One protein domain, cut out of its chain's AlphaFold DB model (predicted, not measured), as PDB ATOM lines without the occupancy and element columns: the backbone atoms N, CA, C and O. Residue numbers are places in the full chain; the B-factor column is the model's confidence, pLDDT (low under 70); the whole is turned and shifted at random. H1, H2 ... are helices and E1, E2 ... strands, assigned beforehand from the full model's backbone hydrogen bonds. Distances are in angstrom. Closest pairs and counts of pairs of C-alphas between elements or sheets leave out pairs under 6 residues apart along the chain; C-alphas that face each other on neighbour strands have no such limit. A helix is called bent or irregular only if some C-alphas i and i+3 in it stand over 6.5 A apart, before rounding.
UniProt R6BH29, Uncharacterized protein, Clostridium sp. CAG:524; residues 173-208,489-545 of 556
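This is residues 173 to 208 and 489 to 545 of the 556 residues of an uncharacterized protein of Clostridium sp. CAG:524 (UniProt R6BH29). A twisted sheet of three long, bent strands, E1, E3 and E2, makes a wall at one end of the longest axis, and a looser group of two helices, H1 and H2, and two short strands, E4 and E5, lies toward the other end. Neither helix packs on the sheet. The printed part has 93 residues, with named elements in the order E1, E2, E3, E4, H1, H2, E5; the sheet's order is E1, E3, E2, all antiparallel, and the class is mixed, helices and strands. The whole is compact, with a radius of gyration of the C-alphas of 14.0 A and spans of 45 by 32 by 21 A.

The inner strand of the sheet is E3, residues 489 to 498. It is antiparallel to the edge strand E1, residues 180 to 188, at 165 degrees between their directions; N 185 and O 494 are 2.9 A apart, within hydrogen-bond range. It is also antiparallel to the other edge strand, E2, residues 197 to 208, at 162 degrees; N 203 and O 491 are within hydrogen-bond range at 2.9 A. E1 bends by 62 degrees at residue 184, E2 by 76 degrees at residue 200 and E3 by 57 degrees at residue 493. H1, residues 515 to 524, and H2, residues 532 to 536, are not on the sheet. They are close but not clearly touching, with their closest C-alphas, those of Leu 515 and Leu 532, 7.9 A apart. E5, residues 541 to 545, comes closest to H2 at the C-alphas of Ile 535 and Leu 541, 5.5 A apart. The closest C-alphas of E5 and E4, residues 505 to 507, are those of Lys 542 and Phe 505, 7.5 A apart. E4 and E5 pair with no named strand. In H1 and H2 every O i to N i+4 pair is within hydrogen-bond range.

E2 is the longest strand, 12 residues and 30.4 A from first to last C-alpha; E3 measures 26.3 A and E1 22.6 A. E1 begins at C-alpha 180, (16.100, 41.583, -11.102), and E2 reaches C-alpha 208 at (45.139, 61.163, 7.888). H1 measures 14.1 A, E5 13.5 A, E4 6.9 A and H2 6.5 A. E5 ends at C-alpha 545, (10.679, 47.678, 15.543).

The two C-alphas farthest apart, those of Tyr 208 and Thr 510, are 47.1 A from each other. Residues 209 to 488 are not printed, and C-alphas 208 and 489 are 11.7 A apart across this cut, which lies between E2 and E3. Of the links that are printed whole, none is long, and the link from H2 to E5 is tight. The mean pLDDT of the printed part is 86.9, and residue 178 is under 70.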
ATOM      1  N   VAL A 173      13.282  38.975   5.807       91.06
ATOM      2  CA  VAL A 173      14.167  38.755   4.652       91.06
ATOM      3  C   VAL A 173      13.409  38.960   3.358       91.06
ATOM      4  O   VAL A 173      12.195  38.784   3.292       91.06
ATOM      5  N   LEU A 174      14.129  39.326   2.310       87.75
ATOM      6  CA  LEU A 174      13.582  39.404   0.970       87.75
ATOM      7  C   LEU A 174      13.155  38.000   0.506       87.75
ATOM      8  O   LEU A 174      13.947  37.054   0.550       87.75
ATOM      9  N   LYS A 175      11.903  37.861   0.053       86.62
ATOM     10  CA  LYS A 175      11.345  36.597  -0.448       86.62
ATOM     11  C   LYS A 175      12.204  36.047  -1.589       86.62
ATOM     12  O   LYS A 175      12.674  36.793  -2.454       86.62
ATOM     13  N   LYS A 176      12.384  34.724  -1.622       72.75
ATOM     14  CA  LYS A 176      13.102  34.047  -2.714       72.75
ATOM     15  C   LYS A 176      12.282  34.098  -4.014       72.75
ATOM     16  O   LYS A 176      11.127  33.687  -4.028       72.75
ATOM     17  N   GLY A 177      12.900  34.567  -5.099       70.00
ATOM     18  CA  GLY A 177      12.333  34.641  -6.452       70.00
ATOM     19  C   GLY A 177      13.347  35.207  -7.457       70.00
ATOM     20  O   GLY A 177      14.484  35.488  -7.071       70.00
ATOM     21  N   ASP A 178      12.942  35.395  -8.717       57.91
ATOM     22  CA  ASP A 178      13.773  35.991  -9.779       57.91
ATOM     23  C   ASP A 178      13.989  37.495  -9.531       57.91
ATOM     24  O   ASP A 178      13.379  38.367 -10.152       57.91
ATOM     25  N   GLN A 179      14.848  37.812  -8.563       73.00
ATOM     26  CA  GLN A 179      15.261  39.175  -8.257       73.00
ATOM     27  C   GLN A 179      15.982  39.767  -9.471       73.00
ATOM     28  O   GLN A 179      17.021  39.269  -9.910       73.00
ATOM     29  N   LYS A 180      15.449  40.862 -10.012       82.25
ATOM     30  CA  LYS A 180      16.100  41.583 -11.102       82.25
ATOM     31  C   LYS A 180      17.250  42.418 -10.536       82.25
ATOM     32  O   LYS A 180      17.020  43.421  -9.866       82.25
ATOM     33  N   LEU A 181      18.484  41.997 -10.802       85.88
ATOM     34  CA  LEU A 181      19.683  42.682 -10.320       85.88
ATOM     35  C   LEU A 181      20.145  43.773 -11.292       85.88
ATOM     36  O   LEU A 181      20.192  43.574 -12.508       85.88
ATOM     37  N   GLY A 182      20.527  44.916 -10.730       85.94
ATOM     38  CA  GLY A 182      21.190  46.000 -11.439       85.94
ATOM     39  C   GLY A 182      22.670  45.715 -11.733       85.94
ATOM     40  O   GLY A 182      23.200  44.615 -11.526       85.94
ATOM     41  N   LYS A 183      23.363  46.748 -12.224       91.38
ATOM     42  CA  LYS A 183      24.809  46.695 -12.483       91.38
ATOM     43  C   LYS A 183      25.594  46.623 -11.173       91.38
ATOM     44  O   LYS A 183      25.135  47.080 -10.132       91.38
ATOM     45  N   VAL A 184      26.797  46.059 -11.250       93.56
ATOM     46  CA  VAL A 184      27.754  46.099 -10.142       93.56
ATOM     47  C   VAL A 184      28.350  47.500 -10.050       93.56
ATOM     48  O   VAL A 184      28.944  47.979 -11.015       93.56
ATOM     49  N   GLU A 185      28.238  48.119  -8.883       94.62
ATOM     50  CA  GLU A 185      28.781  49.441  -8.573       94.62
ATOM     51  C   GLU A 185      29.652  49.386  -7.316       94.62
ATOM     52  O   GLU A 185      29.578  48.443  -6.530       94.62
ATOM     53  N   GLU A 186      30.509  50.389  -7.131       94.19
ATOM     54  CA  GLU A 186      31.299  50.552  -5.910       94.19
ATOM     55  C   GLU A 186      31.183  51.993  -5.409       94.19
ATOM     56  O   GLU A 186      31.790  52.909  -5.968       94.19
ATOM     57  N   LEU A 187      30.405  52.180  -4.344       92.00
ATOM     58  CA  LEU A 187      30.002  53.483  -3.816       92.00
ATOM     59  C   LEU A 187      30.457  53.635  -2.364       92.00
ATOM     60  O   LEU A 187      30.640  52.643  -1.653       92.00
ATOM     61  N   TRP A 188      30.666  54.872  -1.915       90.81
ATOM     62  CA  TRP A 188      30.793  55.118  -0.480       90.81
ATOM     63  C   TRP A 188      29.464  54.807   0.210       90.81
ATOM     64  O   TRP A 188      28.410  55.033  -0.372       90.81
ATOM     65  N   GLU A 189      29.515  54.265   1.426       85.19
ATOM     66  CA  GLU A 189      28.330  53.795   2.164       85.19
ATOM     67  C   GLU A 189      27.228  54.864   2.294       85.19
ATOM     68  O   GLU A 189      26.057  54.574   2.094       85.19
ATOM     69  N   ASP A 190      27.612  56.114   2.540       81.62
ATOM     70  CA  ASP A 190      26.729  57.284   2.639       81.62
ATOM     71  C   ASP A 190      26.233  57.827   1.283       81.62
ATOM     72  O   ASP A 190      25.379  58.707   1.250       81.62
ATOM     73  N   GLU A 191      26.761  57.326   0.166       88.44
ATOM     74  CA  GLU A 191      26.377  57.714  -1.200       88.44
ATOM     75  C   GLU A 191      25.476  56.665  -1.873       88.44
ATOM     76  O   GLU A 191      25.069  56.829  -3.028       88.44
ATOM     77  N   ILE A 192      25.157  55.570  -1.177       84.56
ATOM     78  CA  ILE A 192      24.275  54.527  -1.700       84.56
ATOM     79  C   ILE A 192      22.839  55.045  -1.696       84.56
ATOM     80  O   ILE A 192      22.211  55.217  -0.660       84.56
ATOM     81  N   LYS A 193      22.304  55.260  -2.896       84.50
ATOM     82  CA  LYS A 193      20.931  55.735  -3.136       84.50
ATOM     83  C   LYS A 193      19.879  54.621  -3.209       84.50
ATOM     84  O   LYS A 193      18.711  54.903  -3.460       84.50
ATOM     85  N   TYR A 194      20.295  53.360  -3.097       81.06
ATOM     86  CA  TYR A 194      19.415  52.206  -3.268       81.06
ATOM     87  C   TYR A 194      18.786  51.811  -1.938       81.06
ATOM     88  O   TYR A 194      19.500  51.514  -0.986       81.06
ATOM     89  N   ASN A 195      17.456  51.729  -1.905       71.50
ATOM     90  CA  ASN A 195      16.728  51.216  -0.739       71.50
ATOM     91  C   ASN A 195      16.993  49.719  -0.510       71.50
ATOM     92  O   ASN A 195      16.880  49.234   0.611       71.50
ATOM     93  N   THR A 196      17.320  48.984  -1.576       78.56
ATOM     94  CA  THR A 196      17.609  47.549  -1.554       78.56
ATOM     95  C   THR A 196      18.731  47.224  -2.540       78.56
ATOM     96  O   THR A 196      18.689  47.538  -3.730       78.56
ATOM     97  N   TYR A 197      19.787  46.596  -2.038       84.06
ATOM     98  CA  TYR A 197      20.932  46.164  -2.817       84.06
ATOM     99  C   TYR A 197      21.592  44.933  -2.194       84.06
ATOM    100  O   TYR A 197      21.565  44.723  -0.983       84.06
ATOM    101  N   LYS A 198      22.246  44.142  -3.039       81.19
ATOM    102  CA  LYS A 198      23.086  43.021  -2.642       81.19
ATOM    103  C   LYS A 198      24.520  43.486  -2.436       81.19
ATOM    104  O   LYS A 198      25.160  43.966  -3.374       81.19
ATOM    105  N   THR A 199      25.050  43.293  -1.233       83.62
ATOM    106  CA  THR A 199      26.453  43.586  -0.916       83.62
ATOM    107  C   THR A 199      27.361  42.457  -1.400       83.62
ATOM    108  O   THR A 199      27.202  41.301  -1.021       83.62
ATOM    109  N   LEU A 200      28.348  42.795  -2.232       85.19
ATOM    110  CA  LEU A 200      29.352  41.859  -2.747       85.19
ATOM    111  C   LEU A 200      30.667  41.935  -1.965       85.19
ATOM    112  O   LEU A 200      31.333  40.919  -1.772       85.19
ATOM    113  N   LYS A 201      31.080  43.143  -1.560       85.75
ATOM    114  CA  LYS A 201      32.310  43.367  -0.787       85.75
ATOM    115  C   LYS A 201      32.265  44.693  -0.037       85.75
ATOM    116  O   LYS A 201      31.895  45.710  -0.611       85.75
ATOM    117  N   THR A 202      32.784  44.693   1.184       86.31
ATOM    118  CA  THR A 202      32.973  45.896   2.003       86.31
ATOM    119  C   THR A 202      34.465  46.168   2.178       86.31
ATOM    120  O   THR A 202      35.225  45.262   2.523       86.31
ATOM    121  N   THR A 203      34.904  47.403   1.934       90.50
ATOM    122  CA  THR A 203      36.308  47.814   2.094       90.50
ATOM    123  C   THR A 203      36.393  49.080   2.944       90.50
ATOM    124  O   THR A 203      35.775  50.093   2.624       90.50
ATOM    125  N   LYS A 204      37.184  49.042   4.021       91.44
ATOM    126  CA  LYS A 204      37.425  50.201   4.891       91.44
ATOM    127  C   LYS A 204      38.641  50.986   4.407       91.44
ATOM    128  O   LYS A 204      39.719  50.423   4.237       91.44
ATOM    129  N   TYR A 205      38.461  52.287   4.218       91.88
ATOM    130  CA  TYR A 205      39.499  53.228   3.824       91.88
ATOM    131  C   TYR A 205      39.793  54.217   4.952       91.88
ATOM    132  O   TYR A 205      38.938  54.510   5.785       91.88
ATOM    133  N   TYR A 206      41.010  54.750   4.954       89.31
ATOM    134  CA  TYR A 206      41.541  55.683   5.936       89.31
ATOM    135  C   TYR A 206      42.185  56.879   5.248       89.31
ATOM    136  O   TYR A 206      42.841  56.719   4.222       89.31
ATOM    137  N   ARG A 207      42.063  58.058   5.849       90.00
ATOM    138  CA  ARG A 207      42.867  59.239   5.513       90.00
ATOM    139  C   ARG A 207      43.412  59.851   6.791       90.00
ATOM    140  O   ARG A 207      42.832  59.651   7.862       90.00
ATOM    141  N   TYR A 208      44.524  60.567   6.707       86.56
ATOM    142  CA  TYR A 208      45.139  61.163   7.888       86.56
ATOM    143  C   TYR A 208      45.603  62.592   7.635       86.56
ATOM    144  O   TYR A 208      45.650  63.060   6.500       86.56
ATOM    145  N   LYS A 489      36.362  55.737   6.337       88.94
ATOM    146  CA  LYS A 489      35.115  55.631   5.575       88.94
ATOM    147  C   LYS A 489      35.014  54.250   4.933       88.94
ATOM    148  O   LYS A 489      36.037  53.625   4.643       88.94
ATOM    149  N   THR A 490      33.796  53.766   4.730       87.94
ATOM    150  CA  THR A 490      33.530  52.446   4.153       87.94
ATOM    151  C   THR A 490      33.051  52.589   2.718       87.94
ATOM    152  O   THR A 490      32.172  53.401   2.433       87.94
ATOM    153  N   LYS A 491      33.625  51.795   1.814       91.94
ATOM    154  CA  LYS A 491      33.180  51.670   0.427       91.94
ATOM    155  C   LYS A 491      32.575  50.286   0.212       91.94
ATOM    156  O   LYS A 491      33.168  49.287   0.633       91.94
ATOM    157  N   ILE A 492      31.413  50.234  -0.426       89.44
ATOM    158  CA  ILE A 492      30.643  49.012  -0.649       89.44
ATOM    159  C   ILE A 492      30.580  48.733  -2.148       89.44
ATOM    160  O   ILE A 492      30.148  49.571  -2.935       89.44
ATOM    161  N   LYS A 493      31.006  47.531  -2.536       92.38
ATOM    162  CA  LYS A 493      30.761  46.959  -3.859       92.38
ATOM    163  C   LYS A 493      29.423  46.230  -3.818       92.38
ATOM    164  O   LYS A 493      29.287  45.289  -3.034       92.38
ATOM    165  N   LEU A 494      28.465  46.643  -4.638       90.12
ATOM    166  CA  LEU A 494      27.062  46.232  -4.540       90.12
ATOM    167  C   LEU A 494      26.378  46.060  -5.902       90.12
ATOM    168  O   LEU A 494      26.931  46.449  -6.929       90.12
ATOM    169  N   GLN A 495      25.168  45.496  -5.891       90.06
ATOM    170  CA  GLN A 495      24.206  45.508  -7.001       90.06
ATOM    171  C   GLN A 495      22.822  45.907  -6.487       90.06
ATOM    172  O   GLN A 495      22.345  45.305  -5.532       90.06
ATOM    173  N   GLU A 496      22.156  46.867  -7.127       88.94
ATOM    174  CA  GLU A 496      20.751  47.202  -6.837       88.94
ATOM    175  C   GLU A 496      19.834  45.975  -7.014       88.94
ATOM    176  O   GLU A 496      20.002  45.208  -7.967       88.94
ATOM    177  N   ILE A 497      18.841  45.813  -6.132       85.75
ATOM    178  CA  ILE A 497      17.752  44.842  -6.299       85.75
ATOM    179  C   ILE A 497      16.504  45.604  -6.764       85.75
ATOM    180  O   ILE A 497      15.881  46.339  -6.005       85.75
ATOM    181  N   GLN A 498      16.130  45.449  -8.033       84.19
ATOM    182  CA  GLN A 498      15.086  46.266  -8.651       84.19
ATOM    183  C   GLN A 498      13.675  45.771  -8.319       84.19
ATOM    184  O   GLN A 498      13.412  44.570  -8.287       84.19
ATOM    185  N   GLY A 499      12.737  46.713  -8.166       76.38
ATOM    186  CA  GLY A 499      11.303  46.417  -8.068       76.38
ATOM    187  C   GLY A 499      10.827  45.896  -6.707       76.38
ATOM    188  O   GLY A 499       9.728  45.352  -6.623       76.38
ATOM    189  N   THR A 500      11.618  46.052  -5.644       77.06
ATOM    190  CA  THR A 500      11.228  45.644  -4.286       77.06
ATOM    191  C   THR A 500      10.315  46.669  -3.608       77.06
ATOM    192  O   THR A 500      10.550  47.872  -3.707       77.06
ATOM    193  N   ASN A 501       9.329  46.195  -2.847       78.44
ATOM    194  CA  ASN A 501       8.476  46.988  -1.956       78.44
ATOM    195  C   ASN A 501       8.306  46.273  -0.597       78.44
ATOM    196  O   ASN A 501       8.924  45.236  -0.367       78.44
ATOM    197  N   GLU A 502       7.484  46.804   0.316       74.56
ATOM    198  CA  GLU A 502       7.257  46.173   1.633       74.56
ATOM    199  C   GLU A 502       6.727  44.732   1.538       74.56
ATOM    200  O   GLU A 502       7.136  43.867   2.308       74.56
ATOM    201  N   ASN A 503       5.904  44.421   0.532       82.62
ATOM    202  CA  ASN A 503       5.356  43.076   0.335       82.62
ATOM    203  C   ASN A 503       6.391  42.077  -0.212       82.62
ATOM    204  O   ASN A 503       6.120  40.871  -0.250       82.62
ATOM    205  N   SER A 504       7.562  42.557  -0.647       85.25
ATOM    206  CA  SER A 504       8.674  41.718  -1.100       85.25
ATOM    207  C   SER A 504       9.402  41.030   0.054       85.25
ATOM    208  O   SER A 504      10.139  40.082  -0.200       85.25
ATOM    209  N   PHE A 505       9.192  41.461   1.299       89.00
ATOM    210  CA  PHE A 505       9.831  40.881   2.477       89.00
ATOM    211  C   PHE A 505       8.882  39.924   3.208       89.00
ATOM    212  O   PHE A 505       7.662  40.087   3.191       89.00
ATOM    213  N   GLU A 506       9.446  38.894   3.829       91.19
ATOM    214  CA  GLU A 506       8.748  37.946   4.693       91.19
ATOM    215  C   GLU A 506       9.373  37.929   6.085       91.19
ATOM    216  O   GLU A 506      10.588  38.051   6.239       91.19
ATOM    217  N   GLU A 507       8.528  37.791   7.101       93.88
ATOM    218  CA  GLU A 507       8.954  37.645   8.490       93.88
ATOM    219  C   GLU A 507       9.591  36.267   8.677       93.88
ATOM    220  O   GLU A 507       9.072  35.253   8.213       93.88
ATOM    221  N   ILE A 508      10.734  36.226   9.357       91.00
ATOM    222  CA  ILE A 508      11.470  34.981   9.617       91.00
ATOM    223  C   ILE A 508      11.467  34.584  11.097       91.00
ATOM    224  O   ILE A 508      12.261  33.742  11.516       91.00
ATOM    225  N   GLY A 509      10.548  35.169  11.862       84.88
ATOM    226  CA  GLY A 509      10.198  34.820  13.234       84.88
ATOM    227  C   GLY A 509       8.716  35.109  13.481       84.88
ATOM    228  O   GLY A 509       8.080  35.793  12.685       84.88
ATOM    229  N   THR A 510       8.164  34.573  14.569       84.31
ATOM    230  CA  THR A 510       6.748  34.753  14.946       84.31
ATOM    231  C   THR A 510       6.544  35.794  16.045       84.31
ATOM    232  O   THR A 510       5.414  36.178  16.324       84.31
ATOM    233  N   GLU A 511       7.624  36.245  16.686       92.56
ATOM    234  CA  GLU A 511       7.591  37.150  17.833       92.56
ATOM    235  C   GLU A 511       8.696  38.206  17.742       92.56
ATOM    236  O   GLU A 511       9.711  38.023  17.068       92.56
ATOM    237  N   TYR A 512       8.494  39.320  18.448       95.62
ATOM    238  CA  TYR A 512       9.498  40.370  18.590       95.62
ATOM    239  C   TYR A 512      10.567  39.951  19.607       95.62
ATOM    240  O   TYR A 512      10.257  39.714  20.777       95.62
ATOM    241  N   VAL A 513      11.825  39.934  19.177       95.75
ATOM    242  CA  VAL A 513      12.990  39.461  19.941       95.75
ATOM    243  C   VAL A 513      13.954  40.601  20.286       95.75
ATOM    244  O   VAL A 513      13.830  41.715  19.783       95.75
ATOM    245  N   THR A 514      14.926  40.353  21.159       95.38
ATOM    246  CA  THR A 514      16.010  41.306  21.453       95.38
ATOM    247  C   THR A 514      16.988  41.440  20.275       95.38
ATOM    248  O   THR A 514      17.027  40.593  19.382       95.38
ATOM    249  N   LEU A 515      17.819  42.494  20.260       93.00
ATOM    250  CA  LEU A 515      18.832  42.679  19.209       93.00
ATOM    251  C   LEU A 515      19.812  41.484  19.105       93.00
ATOM    252  O   LEU A 515      20.005  40.997  17.990       93.00
ATOM    253  N   PRO A 516      20.384  40.949  20.207       94.94
ATOM    254  CA  PRO A 516      21.254  39.771  20.135       94.94
ATOM    255  C   PRO A 516      20.562  38.535  19.546       94.94
ATOM    256  O   PRO A 516      21.162  37.802  18.759       94.94
ATOM    257  N   GLU A 517      19.291  38.311  19.885       95.50
ATOM    258  CA  GLU A 517      18.499  37.205  19.337       95.50
ATOM    259  C   GLU A 517      18.214  37.401  17.847       95.50
ATOM    260  O   GLU A 517      18.370  36.465  17.065       95.50
ATOM    261  N   MET A 518      17.869  38.621  17.424       95.44
ATOM    262  CA  MET A 518      17.675  38.938  16.011       95.44
ATOM    263  C   MET A 518      18.956  38.714  15.197       95.44
ATOM    264  O   MET A 518      18.917  38.091  14.135       95.44
ATOM    265  N   ILE A 519      20.096  39.192  15.704       94.00
ATOM    266  CA  ILE A 519      21.414  38.977  15.094       94.00
ATOM    267  C   ILE A 519      21.677  37.477  14.930       94.00
ATOM    268  O   ILE A 519      22.077  37.028  13.854       94.00
ATOM    269  N   LYS A 520      21.394  36.686  15.970       94.25
ATOM    270  CA  LYS A 520      21.518  35.228  15.921       94.25
ATOM    271  C   LYS A 520      20.617  34.613  14.843       94.25
ATOM    272  O   LYS A 520      21.102  33.795  14.072       94.25
ATOM    273  N   ILE A 521      19.357  35.039  14.728       94.81
ATOM    274  CA  ILE A 521      18.422  34.555  13.695       94.81
ATOM    275  C   ILE A 521      18.962  34.808  12.274       94.81
ATOM    276  O   ILE A 521      18.876  33.926  11.416       94.81
ATOM    277  N   TYR A 522      19.541  35.985  12.009       94.06
ATOM    278  CA  TYR A 522      20.153  36.279  10.708       94.06
ATOM    279  C   TYR A 522      21.410  35.455  10.442       94.06
ATOM    280  O   TYR A 522      21.559  34.905   9.346       94.06
ATOM    281  N   ASN A 523      22.289  35.340  11.439       93.31
ATOM    282  CA  ASN A 523      23.521  34.565  11.328       93.31
ATOM    283  C   ASN A 523      23.238  33.068  11.115       93.31
ATOM    284  O   ASN A 523      23.857  32.451  10.248       93.31
ATOM    285  N   ASP A 524      22.237  32.507  11.804       92.75
ATOM    286  CA  ASP A 524      21.786  31.117  11.633       92.75
ATOM    287  C   ASP A 524      21.235  30.861  10.207       92.75
ATOM    288  O   ASP A 524      21.276  29.736   9.708       92.75
ATOM    289  N   LYS A 525      20.775  31.909   9.505       89.62
ATOM    290  CA  LYS A 525      20.358  31.867   8.088       89.62
ATOM    291  C   LYS A 525      21.478  32.177   7.087       89.62
ATOM    292  O   LYS A 525      21.217  32.213   5.886       89.62
ATOM    293  N   GLY A 526      22.713  32.360   7.554       88.62
ATOM    294  CA  GLY A 526      23.897  32.550   6.712       88.62
ATOM    295  C   GLY A 526      24.211  34.000   6.342       88.62
ATOM    296  O   GLY A 526      25.138  34.236   5.562       88.62
ATOM    297  N   TYR A 527      23.486  34.975   6.892       87.56
ATOM    298  CA  TYR A 527      23.855  36.384   6.768       87.56
ATOM    299  C   TYR A 527      24.975  36.725   7.751       87.56
ATOM    300  O   TYR A 527      25.130  36.061   8.766       87.56
ATOM    301  N   LYS A 528      25.782  37.745   7.451       87.19
ATOM    302  CA  LYS A 528      26.806  38.247   8.376       87.19
ATOM    303  C   LYS A 528      26.314  39.552   8.974       87.19
ATOM    304  O   LYS A 528      26.406  40.584   8.316       87.19
ATOM    305  N   VAL A 529      25.760  39.472  10.176       87.94
ATOM    306  CA  VAL A 529      25.197  40.609  10.905       87.94
ATOM    307  C   VAL A 529      25.816  40.638  12.298       87.94
ATOM    308  O   VAL A 529      25.800  39.632  13.006       87.94
ATOM    309  N   GLU A 530      26.358  41.782  12.700       88.94
ATOM    310  CA  GLU A 530      26.869  42.033  14.053       88.94
ATOM    311  C   GLU A 530      26.082  43.147  14.758       88.94
ATOM    312  O   GLU A 530      26.061  43.208  15.986       88.94
ATOM    313  N   LYS A 531      25.416  44.017  13.994       88.88
ATOM    314  CA  LYS A 531      24.656  45.172  14.490       88.88
ATOM    315  C   LYS A 531      23.554  45.595  13.515       88.88
ATOM    316  O   LYS A 531      23.499  45.113  12.383       88.88
ATOM    317  N   LEU A 532      22.674  46.504  13.942       88.94
ATOM    318  CA  LEU A 532      21.537  46.961  13.131       88.94
ATOM    319  C   LEU A 532      21.961  47.595  11.805       88.94
ATOM    320  O   LEU A 532      21.283  47.420  10.795       88.94
ATOM    321  N   GLU A 533      23.092  48.297  11.775       83.00
ATOM    322  CA  GLU A 533      23.566  48.915  10.539       83.00
ATOM    323  C   GLU A 533      23.946  47.892   9.474       83.00
ATOM    324  O   GLU A 533      23.807  48.191   8.297       83.00
ATOM    325  N   ASP A 534      24.363  46.680   9.848       83.12
ATOM    326  CA  ASP A 534      24.667  45.642   8.857       83.12
ATOM    327  C   ASP A 534      23.392  45.150   8.158       83.12
ATOM    328  O   ASP A 534      23.447  44.723   7.006       83.12
ATOM    329  N   ILE A 535      22.241  45.239   8.841       87.06
ATOM    330  CA  ILE A 535      20.922  44.955   8.269       87.06
ATOM    331  C   ILE A 535      20.508  46.095   7.339       87.06
ATOM    332  O   ILE A 535      20.139  45.837   6.201       87.06
ATOM    333  N   MET A 536      20.633  47.349   7.782       78.00
ATOM    334  CA  MET A 536      20.351  48.523   6.939       78.00
ATOM    335  C   MET A 536      21.232  48.561   5.686       78.00
ATOM    336  O   MET A 536      20.773  48.944   4.612       78.00
ATOM    337  N   SER A 537      22.484  48.122   5.815       72.94
ATOM    338  CA  SER A 537      23.453  48.050   4.724       72.94
ATOM    339  C   SER A 537      23.337  46.764   3.887       72.94
ATOM    340  O   SER A 537      24.181  46.508   3.018       72.94
ATOM    341  N   ASN A 538      22.312  45.943   4.136       77.12
ATOM    342  CA  ASN A 538      22.007  44.728   3.397       77.12
ATOM    343  C   ASN A 538      20.560  44.766   2.899       77.12
ATOM    344  O   ASN A 538      19.620  44.486   3.634       77.12
ATOM    345  N   GLY A 539      20.371  45.030   1.610       76.25
ATOM    346  CA  GLY A 539      19.036  45.144   1.029       76.25
ATOM    347  C   GLY A 539      18.253  43.842   0.885       76.25
ATOM    348  O   GLY A 539      17.127  43.883   0.391       76.25
ATOM    349  N   GLU A 540      18.816  42.699   1.283       84.31
ATOM    350  CA  GLU A 540      18.075  41.441   1.424       84.31
ATOM    351  C   GLU A 540      17.420  41.314   2.812       84.31
ATOM    352  O   GLU A 540      16.620  40.403   3.026       84.31
ATOM    353  N   LEU A 541      17.730  42.214   3.751       89.00
ATOM    354  CA  LEU A 541      17.303  42.154   5.145       89.00
ATOM    355  C   LEU A 541      16.473  43.388   5.525       89.00
ATOM    356  O   LEU A 541      16.711  44.494   5.048       89.00
ATOM    357  N   LYS A 542      15.497  43.203   6.412       90.31
ATOM    358  CA  LYS A 542      14.684  44.275   7.008       90.31
ATOM    359  C   LYS A 542      14.247  43.881   8.402       90.31
ATOM    360  O   LYS A 542      14.292  42.720   8.762       90.31
ATOM    361  N   TYR A 543      13.756  44.811   9.198       93.38
ATOM    362  CA  TYR A 543      13.151  44.464  10.475       93.38
ATOM    363  C   TYR A 543      12.011  45.416  10.794       93.38
ATOM    364  O   TYR A 543      12.004  46.562  10.347       93.38
ATOM    365  N   LYS A 544      11.052  44.938  11.586       93.00
ATOM    366  CA  LYS A 544      10.106  45.816  12.281       93.00
ATOM    367  C   LYS A 544      10.625  46.084  13.678       93.00
ATOM    368  O   LYS A 544      11.258  45.218  14.283       93.00
ATOM    369  N   VAL A 545      10.327  47.267  14.188       94.06
ATOM    370  CA  VAL A 545      10.679  47.678  15.543       94.06
ATOM    371  C   VAL A 545       9.415  47.728  16.385       94.06
ATOM    372  O   VAL A 545       8.343  48.081  15.904       94.06
TER     373      VAL A 545